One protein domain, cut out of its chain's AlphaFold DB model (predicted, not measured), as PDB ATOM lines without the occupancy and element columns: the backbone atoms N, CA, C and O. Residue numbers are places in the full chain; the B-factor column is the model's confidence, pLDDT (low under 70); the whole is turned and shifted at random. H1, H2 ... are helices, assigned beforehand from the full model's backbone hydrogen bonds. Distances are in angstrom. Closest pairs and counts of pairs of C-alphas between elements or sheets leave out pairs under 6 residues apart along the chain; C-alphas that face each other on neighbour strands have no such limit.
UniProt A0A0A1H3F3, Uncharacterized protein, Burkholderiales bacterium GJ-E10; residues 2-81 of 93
ATOM      1  N   VAL A   2     147.306 107.625 133.579       76.06
ATOM      2  CA  VAL A   2     146.559 107.340 134.823       76.06
ATOM      3  C   VAL A   2     145.792 108.555 135.362       76.06
ATOM      4  O   VAL A   2     144.603 108.432 135.612       76.06
ATOM      5  N   GLY A   3     146.417 109.738 135.442       84.81
ATOM      6  CA  GLY A   3     145.728 110.955 135.907       84.81
ATOM      7  C   GLY A   3     144.508 111.335 135.059       84.81
ATOM      8  O   GLY A   3     143.451 111.605 135.606       84.81
ATOM      9  N   TYR A   4     144.621 111.252 133.730       86.50
ATOM     10  CA  TYR A   4     143.508 111.535 132.818       86.50
ATOM     11  C   TYR A   4     142.350 110.544 133.001       86.50
ATOM     12  O   TYR A   4     141.199 110.949 133.102       86.50
ATOM     13  N   VAL A   5     142.653 109.246 133.112       89.38
ATOM     14  CA  VAL A   5     141.643 108.200 133.361       89.38
ATOM     15  C   VAL A   5     140.926 108.434 134.691       89.38
ATOM     16  O   VAL A   5     139.705 108.312 134.752       89.38
ATOM     17  N   THR A   6     141.658 108.812 135.743       90.81
ATOM     18  CA  THR A   6     141.071 109.158 137.043       90.81
ATOM     19  C   THR A   6     140.114 110.344 136.934       90.81
ATOM     20  O   THR A   6     138.979 110.224 137.382       90.81
ATOM     21  N   THR A   7     140.523 111.432 136.272       91.44
ATOM     22  CA  THR A   7     139.680 112.622 136.085       91.44
ATOM     23  C   THR A   7     138.394 112.311 135.318       91.44
ATOM     24  O   THR A   7     137.320 112.742 135.725       91.44
ATOM     25  N   ILE A   8     138.474 111.533 134.232       93.88
ATOM     26  CA  ILE A   8     137.276 111.139 133.473       93.88
ATOM     27  C   ILE A   8     136.349 110.278 134.338       93.88
ATOM     28  O   ILE A   8     135.146 110.516 134.380       93.88
ATOM     29  N   LYS A   9     136.899 109.304 135.072       95.12
ATOM     30  CA  LYS A   9     136.119 108.439 135.965       95.12
ATOM     31  C   LYS A   9     135.377 109.238 137.042       95.12
ATOM     32  O   LYS A   9     134.215 108.948 137.300       95.12
ATOM     33  N   GLU A  10     136.037 110.207 137.674       94.69
ATOM     34  CA  GLU A  10     135.431 111.058 138.711       94.69
ATOM     35  C   GLU A  10     134.232 111.833 138.156       94.69
ATOM     36  O   GLU A  10     133.138 111.726 138.706       94.69
ATOM     37  N   LYS A  11     134.393 112.482 136.997       94.81
ATOM     38  CA  LYS A  11     133.293 113.183 136.316       94.81
ATOM     39  C   LYS A  11     132.121 112.260 135.962       94.81
ATOM     40  O   LYS A  11     130.965 112.638 136.128       94.81
ATOM     41  N   LEU A  12     132.401 111.040 135.499       96.69
ATOM     42  CA  LEU A  12     131.358 110.068 135.151       96.69
ATOM     43  C   LEU A  12     130.568 109.585 136.373       96.69
ATOM     44  O   LEU A  12     129.360 109.400 136.278       96.69
ATOM     45  N   ILE A  13     131.225 109.397 137.519       96.50
ATOM     46  CA  ILE A  13     130.563 108.984 138.770       96.50
ATOM     47  C   ILE A  13     129.642 110.090 139.311       96.50
ATOM     48  O   ILE A  13     128.634 109.791 139.953       96.50
ATOM     49  N   GLU A  14     129.967 111.357 139.054       95.12
ATOM     50  CA  GLU A  14     129.154 112.511 139.458       95.12
ATOM     51  C   GLU A  14     127.928 112.733 138.555       95.12
ATOM     52  O   GLU A  14     126.960 113.364 138.981       95.12
ATOM     53  N   ASN A  15     127.925 112.179 137.338       97.00
ATOM     54  CA  ASN A  15     126.837 112.346 136.378       97.00
ATOM     55  C   ASN A  15     125.563 111.588 136.811       97.00
ATOM     56  O   ASN A  15     125.570 110.374 137.018       97.00
ATOM     57  N   GLU A  16     124.441 112.305 136.931       96.12
ATOM     58  CA  GLU A  16     123.148 111.754 137.367       96.12
ATOM     59  C   GLU A  16     122.627 110.629 136.476       96.12
ATOM     60  O   GLU A  16     122.309 109.559 136.997       96.12
ATOM     61  N   THR A  17     122.641 110.814 135.157       96.81
ATOM     62  CA  THR A  17     122.210 109.799 134.189       96.81
ATOM     63  C   THR A  17     123.030 108.517 134.320       96.81
ATOM     64  O   THR A  17     122.478 107.418 134.341       96.81
ATOM     65  N   ILE A  18     124.350 108.638 134.489       97.69
ATOM     66  CA  ILE A  18     125.248 107.489 134.675       97.69
ATOM     67  C   ILE A  18     124.928 106.744 135.975       97.69
ATOM     68  O   ILE A  18     124.872 105.511 135.990       97.69
ATOM     69  N   ARG A  19     124.666 107.475 137.066       96.44
ATOM     70  CA  ARG A  19     124.242 106.884 138.345       96.44
ATOM     71  C   ARG A  19     122.916 106.147 138.218       96.44
ATOM     72  O   ARG A  19     122.794 105.029 138.717       96.44
ATOM     73  N   GLU A  20     121.931 106.746 137.561       96.06
ATOM     74  CA  GLU A  20     120.630 106.121 137.335       96.06
ATOM     75  C   GLU A  20     120.744 104.869 136.465       96.06
ATOM     76  O   GLU A  20     120.177 103.829 136.808       96.06
ATOM     77  N   GLN A  21     121.532 104.922 135.391       95.94
ATOM     78  CA  GLN A  21     121.754 103.768 134.530       95.94
ATOM     79  C   GLN A  21     122.440 102.627 135.269       95.94
ATOM     80  O   GLN A  21     121.973 101.496 135.174       95.94
ATOM     81  N   ALA A  22     123.491 102.908 136.042       95.94
ATOM     82  CA  ALA A  22     124.190 101.883 136.812       95.94
ATOM     83  C   ALA A  22     123.285 101.223 137.869       95.94
ATOM     84  O   ALA A  22     123.434 100.039 138.154       95.94
ATOM     85  N   ARG A  23     122.328 101.964 138.449       94.50
ATOM     86  CA  ARG A  23     121.382 101.422 139.442       94.50
ATOM     87  C   ARG A  23     120.299 100.535 138.832       94.50
ATOM     88  O   ARG A  23     119.817  99.635 139.515       94.50
ATOM     89  N   ASN A  24     119.895 100.816 137.596       94.56
ATOM     90  CA  ASN A  24     118.713 100.207 136.982       94.56
ATOM     91  C   ASN A  24     119.032  99.160 135.905       94.56
ATOM     92  O   ASN A  24     118.115  98.493 135.431       94.56
ATOM     93  N   ASN A  25     120.299  99.001 135.519       93.75
ATOM     94  CA  ASN A  25     120.716  98.135 134.417       93.75
ATOM     95  C   ASN A  25     121.843  97.186 134.841       93.75
ATOM     96  O   ASN A  25     122.598  97.478 135.768       93.75
ATOM     97  N   THR A  26     121.985  96.057 134.139       94.12
ATOM     98  CA  THR A  26     123.197  95.224 134.243       94.12
ATOM     99  C   THR A  26     124.414  95.962 133.674       94.12
ATOM    100  O   THR A  26     124.260  96.928 132.930       94.12
ATOM    101  N   GLU A  27     125.634  95.492 133.963       93.31
ATOM    102  CA  GLU A  27     126.864  96.076 133.395       93.31
ATOM    103  C   GLU A  27     126.807  96.103 131.859       93.31
ATOM    104  O   GLU A  27     127.068  97.128 131.239       93.31
ATOM    105  N   GLU A  28     126.366  95.013 131.231       93.38
ATOM    106  CA  GLU A  28     126.220  94.937 129.774       93.38
ATOM    107  C   GLU A  28     125.245  95.994 129.227       93.38
ATOM    108  O   GLU A  28     125.576  96.717 128.290       93.38
ATOM    109  N   GLN A  29     124.076  96.146 129.854       92.94
ATOM    110  CA  GLN A  29     123.072  97.137 129.458       92.94
ATOM    111  C   GLN A  29     123.536  98.577 129.717       92.94
ATOM    112  O   GLN A  29     123.303  99.453 128.890       92.94
ATOM    113  N   PHE A  30     124.235  98.821 130.826       94.50
ATOM    114  CA  PHE A  30     124.863 100.105 131.135       94.50
ATOM    115  C   PHE A  30     125.851 100.522 130.038       94.50
ATOM    116  O   PHE A  30     125.820 101.656 129.568       94.50
ATOM    117  N   HIS A  31     126.682  99.586 129.571       91.81
ATOM    118  CA  HIS A  31     127.625  99.821 128.476       91.81
ATOM    119  C   HIS A  31     126.941 100.102 127.125       91.81
ATOM    120  O   HIS A  31     127.541 100.775 126.281       91.81
ATOM    121  N   MET A  32     125.730  99.576 126.911       93.12
ATOM    122  CA  MET A  32     124.918  99.789 125.703       93.12
ATOM    123  C   MET A  32     124.055 101.058 125.756       93.12
ATOM    124  O   MET A  32     123.559 101.481 124.713       93.12
ATOM    125  N   GLY A  33     123.849 101.629 126.946       92.62
ATOM    126  CA  GLY A  33     123.074 102.850 127.158       92.62
ATOM    127  C   GLY A  33     123.869 104.128 126.875       92.62
ATOM    128  O   GLY A  33     124.810 104.151 126.079       92.62
ATOM    129  N   ASP A  34     123.520 105.196 127.589       95.62
ATOM    130  CA  ASP A  34     124.074 106.543 127.357       95.62
ATOM    131  C   ASP A  34     125.545 106.673 127.791       95.62
ATOM    132  O   ASP A  34     126.188 107.689 127.523       95.62
ATOM    133  N   PHE A  35     126.117 105.641 128.426       96.56
ATOM    134  CA  PHE A  35     127.507 105.634 128.880       96.56
ATOM    135  C   PHE A  35     128.494 106.068 127.789       96.56
ATOM    136  O   PHE A  35     129.404 106.852 128.058       96.56
ATOM    137  N   LYS A  36     128.329 105.571 126.556       94.38
ATOM    138  CA  LYS A  36     129.244 105.885 125.449       94.38
ATOM    139  C   LYS A  36     129.211 107.369 125.076       94.38
ATOM    140  O   LYS A  36     130.271 107.952 124.854       94.38
ATOM    141  N   GLU A  37     128.020 107.949 124.976       95.62
ATOM    142  CA  GLU A  37     127.824 109.347 124.582       95.62
ATOM    143  C   GLU A  37     128.336 110.289 125.674       95.62
ATOM    144  O   GLU A  37     129.198 111.124 125.418       95.62
ATOM    145  N   ILE A  38     127.948 110.041 126.926       96.69
ATOM    146  CA  ILE A  38     128.389 110.840 128.073       96.69
ATOM    147  C   ILE A  38     129.911 110.740 128.276       96.69
ATOM    148  O   ILE A  38     130.556 111.724 128.642       96.69
ATOM    149  N   LEU A  39     130.522 109.576 128.020       95.62
ATOM    150  CA  LEU A  39     131.981 109.432 128.019       95.62
ATOM    151  C   LEU A  39     132.636 110.314 126.950       95.62
ATOM    152  O   LEU A  39     133.656 110.943 127.235       95.62
ATOM    153  N   LEU A  40     132.084 110.347 125.736       93.62
ATOM    154  CA  LEU A  40     132.609 111.168 124.648       93.62
ATOM    155  C   LEU A  40     132.533 112.657 125.000       93.62
ATOM    156  O   LEU A  40     133.547 113.349 124.889       93.62
ATOM    157  N   ASP A  41     131.390 113.112 125.506       93.25
ATOM    158  CA  ASP A  41     131.193 114.493 125.951       93.25
ATOM    159  C   ASP A  41     132.155 114.843 127.088       93.25
ATOM    160  O   ASP A  41     132.877 115.833 127.021       93.25
ATOM    161  N   THR A  42     132.299 113.956 128.076       92.69
ATOM    162  CA  THR A  42     133.249 114.142 129.184       92.69
ATOM    163  C   THR A  42     134.697 114.233 128.687       92.69
ATOM    164  O   THR A  42     135.495 114.993 129.239       92.69
ATOM    165  N   VAL A  43     135.068 113.473 127.650       90.06
ATOM    166  CA  VAL A  43     136.397 113.530 127.011       90.06
ATOM    167  C   VAL A  43     136.605 114.847 126.258       90.06
ATOM    168  O   VAL A  43     137.722 115.374 126.279       90.06
ATOM    169  N   ILE A  44     135.566 115.377 125.610       87.56
ATOM    170  CA  ILE A  44     135.590 116.672 124.917       87.56
ATOM    171  C   ILE A  44     135.682 117.816 125.936       87.56
ATOM    172  O   ILE A  44     136.532 118.688 125.786       87.56
ATOM    173  N   ASP A  45     134.906 117.765 127.013       85.00
ATOM    174  CA  ASP A  45     134.888 118.779 128.074       85.00
ATOM    175  C   ASP A  45     136.154 118.756 128.935       85.00
ATOM    176  O   ASP A  45     136.597 119.771 129.465       85.00
ATOM    177  N   ALA A  46     136.789 117.592 129.089       79.38
ATOM    178  CA  ALA A  46     138.089 117.471 129.748       79.38
ATOM    179  C   ALA A  46     139.257 117.996 128.884       79.38
ATOM    180  O   ALA A  46     140.417 117.893 129.299       79.38
ATOM    181  N   LYS A  47     138.978 118.555 127.696       68.62
ATOM    182  CA  LYS A  47     139.971 119.125 126.773       68.62
ATOM    183  C   LYS A  47     140.447 120.532 127.169       68.62
ATOM    184  O   LYS A  47     141.104 121.199 126.372       68.62
ATOM    185  N   ASP A  48     140.250 120.965 128.408       62.28
ATOM    186  CA  ASP A  48     140.987 122.115 128.935       62.28
ATOM    187  C   ASP A  48     142.440 121.713 129.234       62.28
ATOM    188  O   ASP A  48     142.763 121.110 130.256       62.28
ATOM    189  N   GLY A  49     143.330 122.017 128.280       55.16
ATOM    190  CA  GLY A  49     144.783 121.882 128.444       55.16
ATOM    191  C   GLY A  49     145.546 121.155 127.330       55.16
ATOM    192  O   GLY A  49     146.599 120.592 127.609       55.16
ATOM    193  N   HIS A  50     145.055 121.128 126.082       59.25
ATOM    194  CA  HIS A  50     145.785 120.551 124.928       59.25
ATOM    195  C   HIS A  50     146.275 119.097 125.159       59.25
ATOM    196  O   HIS A  50     147.384 118.716 124.772       59.25
ATOM    197  N   ASN A  51     145.466 118.255 125.811       67.19
ATOM    198  CA  ASN A  51     145.889 116.899 126.157       67.19
ATOM    199  C   ASN A  51     145.932 115.973 124.928       67.19
ATOM    200  O   ASN A  51     144.903 115.575 124.384       67.19
ATOM    201  N   ARG A  52     147.144 115.527 124.560       78.12
ATOM    202  CA  ARG A  52     147.414 114.543 123.485       78.12
ATOM    203  C   ARG A  52     146.569 113.264 123.598       78.12
ATOM    204  O   ARG A  52     146.308 112.615 122.593       78.12
ATOM    205  N   ILE A  53     146.163 112.888 124.811       80.38
ATOM    206  CA  ILE A  53     145.362 111.683 125.078       80.38
ATOM    207  C   ILE A  53     143.928 111.848 124.562       80.38
ATOM    208  O   ILE A  53     143.431 110.938 123.905       80.38
ATOM    209  N   SER A  54     143.287 112.998 124.795       83.19
ATOM    210  CA  SER A  54     141.947 113.293 124.269       83.19
ATOM    211  C   SER A  54     141.955 113.236 122.744       83.19
ATOM    212  O   SER A  54     141.115 112.579 122.144       83.19
ATOM    213  N   ASP A  55     142.975 113.817 122.107       85.38
ATOM    214  CA  ASP A  55     143.119 113.759 120.651       85.38
ATOM    215  C   ASP A  55     143.322 112.332 120.123       85.38
ATOM    216  O   ASP A  55     142.831 112.011 119.045       85.38
ATOM    217  N   GLN A  56     144.035 111.466 120.853       86.00
ATOM    218  CA  GLN A  56     144.182 110.055 120.477       86.00
ATOM    219  C   GLN A  56     142.870 109.284 120.621       86.00
ATOM    220  O   GLN A  56     142.534 108.504 119.735       86.00
ATOM    221  N   LEU A  57     142.122 109.526 121.698       88.62
ATOM    222  CA  LEU A  57     140.811 108.916 121.919       88.62
ATOM    223  C   LEU A  57     139.805 109.336 120.845       88.62
ATOM    224  O   LEU A  57     139.068 108.499 120.344       88.62
ATOM    225  N   LEU A  58     139.809 110.610 120.453       86.62
ATOM    226  CA  LEU A  58     138.893 111.138 119.442       86.62
ATOM    227  C   LEU A  58     139.253 110.711 118.006       86.62
ATOM    228  O   LEU A  58     138.398 110.773 117.128       86.62
ATOM    229  N   LYS A  59     140.507 110.314 117.741       89.62
ATOM    230  CA  LYS A  59     140.997 109.969 116.389       89.62
ATOM    231  C   LYS A  59     141.171 108.469 116.136       89.62
ATOM    232  O   LYS A  59     141.235 108.081 114.973       89.62
ATOM    233  N   ASP A  60     141.292 107.638 117.172       92.25
ATOM    234  CA  ASP A  60     141.464 106.183 117.037       92.25
ATOM    235  C   ASP A  60     140.372 105.431 117.808       92.25
ATOM    236  O   ASP A  60     140.398 105.316 119.036       92.25
ATOM    237  N   GLU A  61     139.435 104.859 117.055       91.19
ATOM    238  CA  GLU A  61     138.300 104.094 117.575       91.19
ATOM    239  C   GLU A  61     138.727 102.893 118.435       91.19
ATOM    240  O   GLU A  61     138.039 102.535 119.393       91.19
ATOM    241  N   ARG A  62     139.882 102.278 118.158       94.19
ATOM    242  CA  ARG A  62     140.368 101.126 118.936       94.19
ATOM    243  C   ARG A  62     140.821 101.568 120.321       94.19
ATOM    244  O   ARG A  62     140.543 100.889 121.309       94.19
ATOM    245  N   ILE A  63     141.499 102.716 120.398       91.25
ATOM    246  CA  ILE A  63     141.926 103.311 121.670       91.25
ATOM    247  C   ILE A  63     140.695 103.756 122.461       91.25
ATOM    248  O   ILE A  63     140.615 103.485 123.661       91.25
ATOM    249  N   PHE A  64     139.719 104.372 121.788       93.19
ATOM    250  CA  PHE A  64     138.442 104.729 122.401       93.19
ATOM    251  C   PHE A  64     137.724 103.504 122.973       93.19
ATOM    252  O   PHE A  64     137.374 103.504 124.148       93.19
ATOM    253  N   THR A  65     137.580 102.432 122.195       94.00
ATOM    254  CA  THR A  65     136.884 101.203 122.612       94.00
ATOM    255  C   THR A  65     137.547 100.557 123.831       94.00
ATOM    256  O   THR A  65     136.867 100.180 124.786       94.00
ATOM    257  N   ALA A  66     138.882 100.474 123.849       93.38
ATOM    258  CA  ALA A  66     139.616  99.952 125.001       93.38
ATOM    259  C   ALA A  66     139.407 100.816 126.258       93.38
ATOM    260  O   ALA A  66     139.211 100.291 127.357       93.38
ATOM    261  N   MET A  67     139.414 102.142 126.095       93.44
ATOM    262  CA  MET A  67     139.161 103.089 127.178       93.44
ATOM    263  C   MET A  67     137.715 103.016 127.681       93.44
ATOM    264  O   MET A  67     137.502 102.994 128.890       93.44
ATOM    265  N   GLN A  68     136.734 102.922 126.779       95.50
ATOM    266  CA  GLN A  68     135.318 102.754 127.104       95.50
ATOM    267  C   GLN A  68     135.099 101.477 127.918       95.50
ATOM    268  O   GLN A  68     134.414 101.514 128.936       95.50
ATOM    269  N   GLY A  69     135.713 100.359 127.516       95.38
ATOM    270  CA  GLY A  69     135.639  99.104 128.264       95.38
ATOM    271  C   GLY A  69     136.214  99.227 129.677       95.38
ATOM    272  O   GLY A  69     135.573  98.824 130.646       95.38
ATOM    273  N   LEU A  70     137.400  99.833 129.805       95.00
ATOM    274  CA  LEU A  70     138.050 100.044 131.099       95.00
ATOM    275  C   LEU A  70     137.228 100.963 132.014       95.00
ATOM    276  O   LEU A  70     136.946 100.602 133.156       95.00
ATOM    277  N   LEU A  71     136.855 102.147 131.522       95.88
ATOM    278  CA  LEU A  71     136.119 103.138 132.304       95.88
ATOM    279  C   LEU A  71     134.712 102.660 132.642       95.88
ATOM    280  O   LEU A  71     134.291 102.861 133.775       95.88
ATOM    281  N   GLY A  72     134.014 102.003 131.716       96.25
ATOM    282  CA  GLY A  72     132.660 101.513 131.964       96.25
ATOM    283  C   GLY A  72     132.629 100.509 133.108       96.25
ATOM    284  O   GLY A  72     131.892 100.717 134.070       96.25
ATOM    285  N   LYS A  73     133.554  99.543 133.107       95.44
ATOM    286  CA  LYS A  73     133.718  98.610 134.225       95.44
ATOM    287  C   LYS A  73     134.036  99.330 135.536       95.44
ATOM    288  O   LYS A  73     133.413  99.059 136.558       95.44
ATOM    289  N   MET A  74     134.997 100.257 135.532       95.25
ATOM    290  CA  MET A  74     135.402 100.978 136.748       95.25
ATOM    291  C   MET A  74     134.277 101.845 137.328       95.25
ATOM    292  O   MET A  74     134.103 101.881 138.545       95.25
ATOM    293  N   VAL A  75     133.535 102.552 136.474       96.81
ATOM    294  CA  VAL A  75     132.425 103.431 136.868       96.81
ATOM    295  C   VAL A  75     131.244 102.597 137.351       96.81
ATOM    296  O   VAL A  75     130.746 102.845 138.446       96.81
ATOM    297  N   TYR A  76     130.851 101.564 136.602       96.00
ATOM    298  CA  TYR A  76     129.777 100.661 137.007       96.00
ATOM    299  C   TYR A  76     130.079 100.017 138.364       96.00
ATOM    300  O   TYR A  76     129.244 100.048 139.266       96.00
ATOM    301  N   GLN A  77     131.298  99.508 138.562       94.69
ATOM    302  CA  GLN A  77     131.724  98.961 139.851       94.69
ATOM    303  C   GLN A  77     131.677 100.006 140.969       94.69
ATOM    304  O   GLN A  77     131.159  99.708 142.038       94.69
ATOM    305  N   ALA A  78     132.168 101.224 140.733       94.31
ATOM    306  CA  ALA A  78     132.152 102.285 141.740       94.31
ATOM    307  C   ALA A  78     130.732 102.707 142.159       94.31
ATOM    308  O   ALA A  78     130.538 103.149 143.288       94.31
ATOM    309  N   LEU A  79     129.754 102.575 141.261       94.25
ATOM    310  CA  LEU A  79     128.366 102.978 141.491       94.25
ATOM    311  C   LEU A  79     127.483 101.855 142.045       94.25
ATOM    312  O   LEU A  79     126.520 102.133 142.759       94.25
ATOM    313  N   THR A  80     127.792 100.599 141.720       90.75
ATOM    314  CA  THR A  80     126.988  99.427 142.117       90.75
ATOM    315  C   THR A  80     127.548  98.692 143.324       90.75
ATOM    316  O   THR A  80     126.791  98.080 144.080       90.75
ATOM    317  N   GLN A  81     128.857  98.773 143.558       83.31
ATOM    318  CA  GLN A  81     129.434  98.357 144.825       83.31
ATOM    319  C   GLN A  81     129.154  99.471 145.829       83.31
ATOM    320  O   GLN A  81     129.933 100.411 145.984       83.31
TER     321      GLN A  81
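This is residues 2 to 81 of the 93 residues of an uncharacterized protein of Burkholderiales bacterium GJ-E10 (UniProt A0A0A1H3F3). A small cluster of crossed helices gathers along one long helix, H6: H1 packs across it and H4 crosses H1, while the short H2 and H3 pack on the later part of H6 and H5 makes a corner at its beginning. The printed part has 80 residues with six named helices, H1 to H6 in order, and no named strand; the class is all helix. It is compact, with a radius of gyration of the C-alphas of 12.0 A, and elongated, spanning 35 by 23 by 19 A.

H1, residues 2 to 14, begins at C-alpha 2 (146.559, 107.340, 134.823) and is 18.7 A long from first to last C-alpha. H2 holds residues 16 to 24 and H3 residues 27 to 32. H4, residues 35 to 45, measures 15.1 A. H5 holds residues 52 to 59. H6, residues 61 to 80, measures 27.4 A and ends at C-alpha 80 (126.988, 99.427, 142.117).

H6 is the hub, touching the five other helices. With residues 71 to 79 alone it touches H1 at a steep tilt of 52 degrees, the closest C-alphas being Ile 13 and Val 75, 6.2 A apart. H2 touches it at Ala 22 and Tyr 76, their closest C-alphas, 5.7 A apart. H3 touches it at His 31 and Gly 72, 6.4 A. H4 only just touches H6, with 3 pairs of C-alphas within 8 A, the closest Lys 36 and Gln 68 at 7.0 A. H5 and H6 touch only at the corner, the closest C-alphas Leu 57 and Phe 64, 4.8 A apart. H1 touches H4 at a steep tilt of 62 degrees, opposite ways, with C-alphas 8 and 42 closest at 6.6 A. H3 and H5 are apart. In H1, H2, H3, H4, H5 and H6 every O i to N i+4 pair is within hydrogen-bond range.

The C-alphas farthest apart, Asn 24 and His 50, are 35.9 A apart. The printed part has no cut and no long link. Residues 47 to 51 have pLDDT under 70.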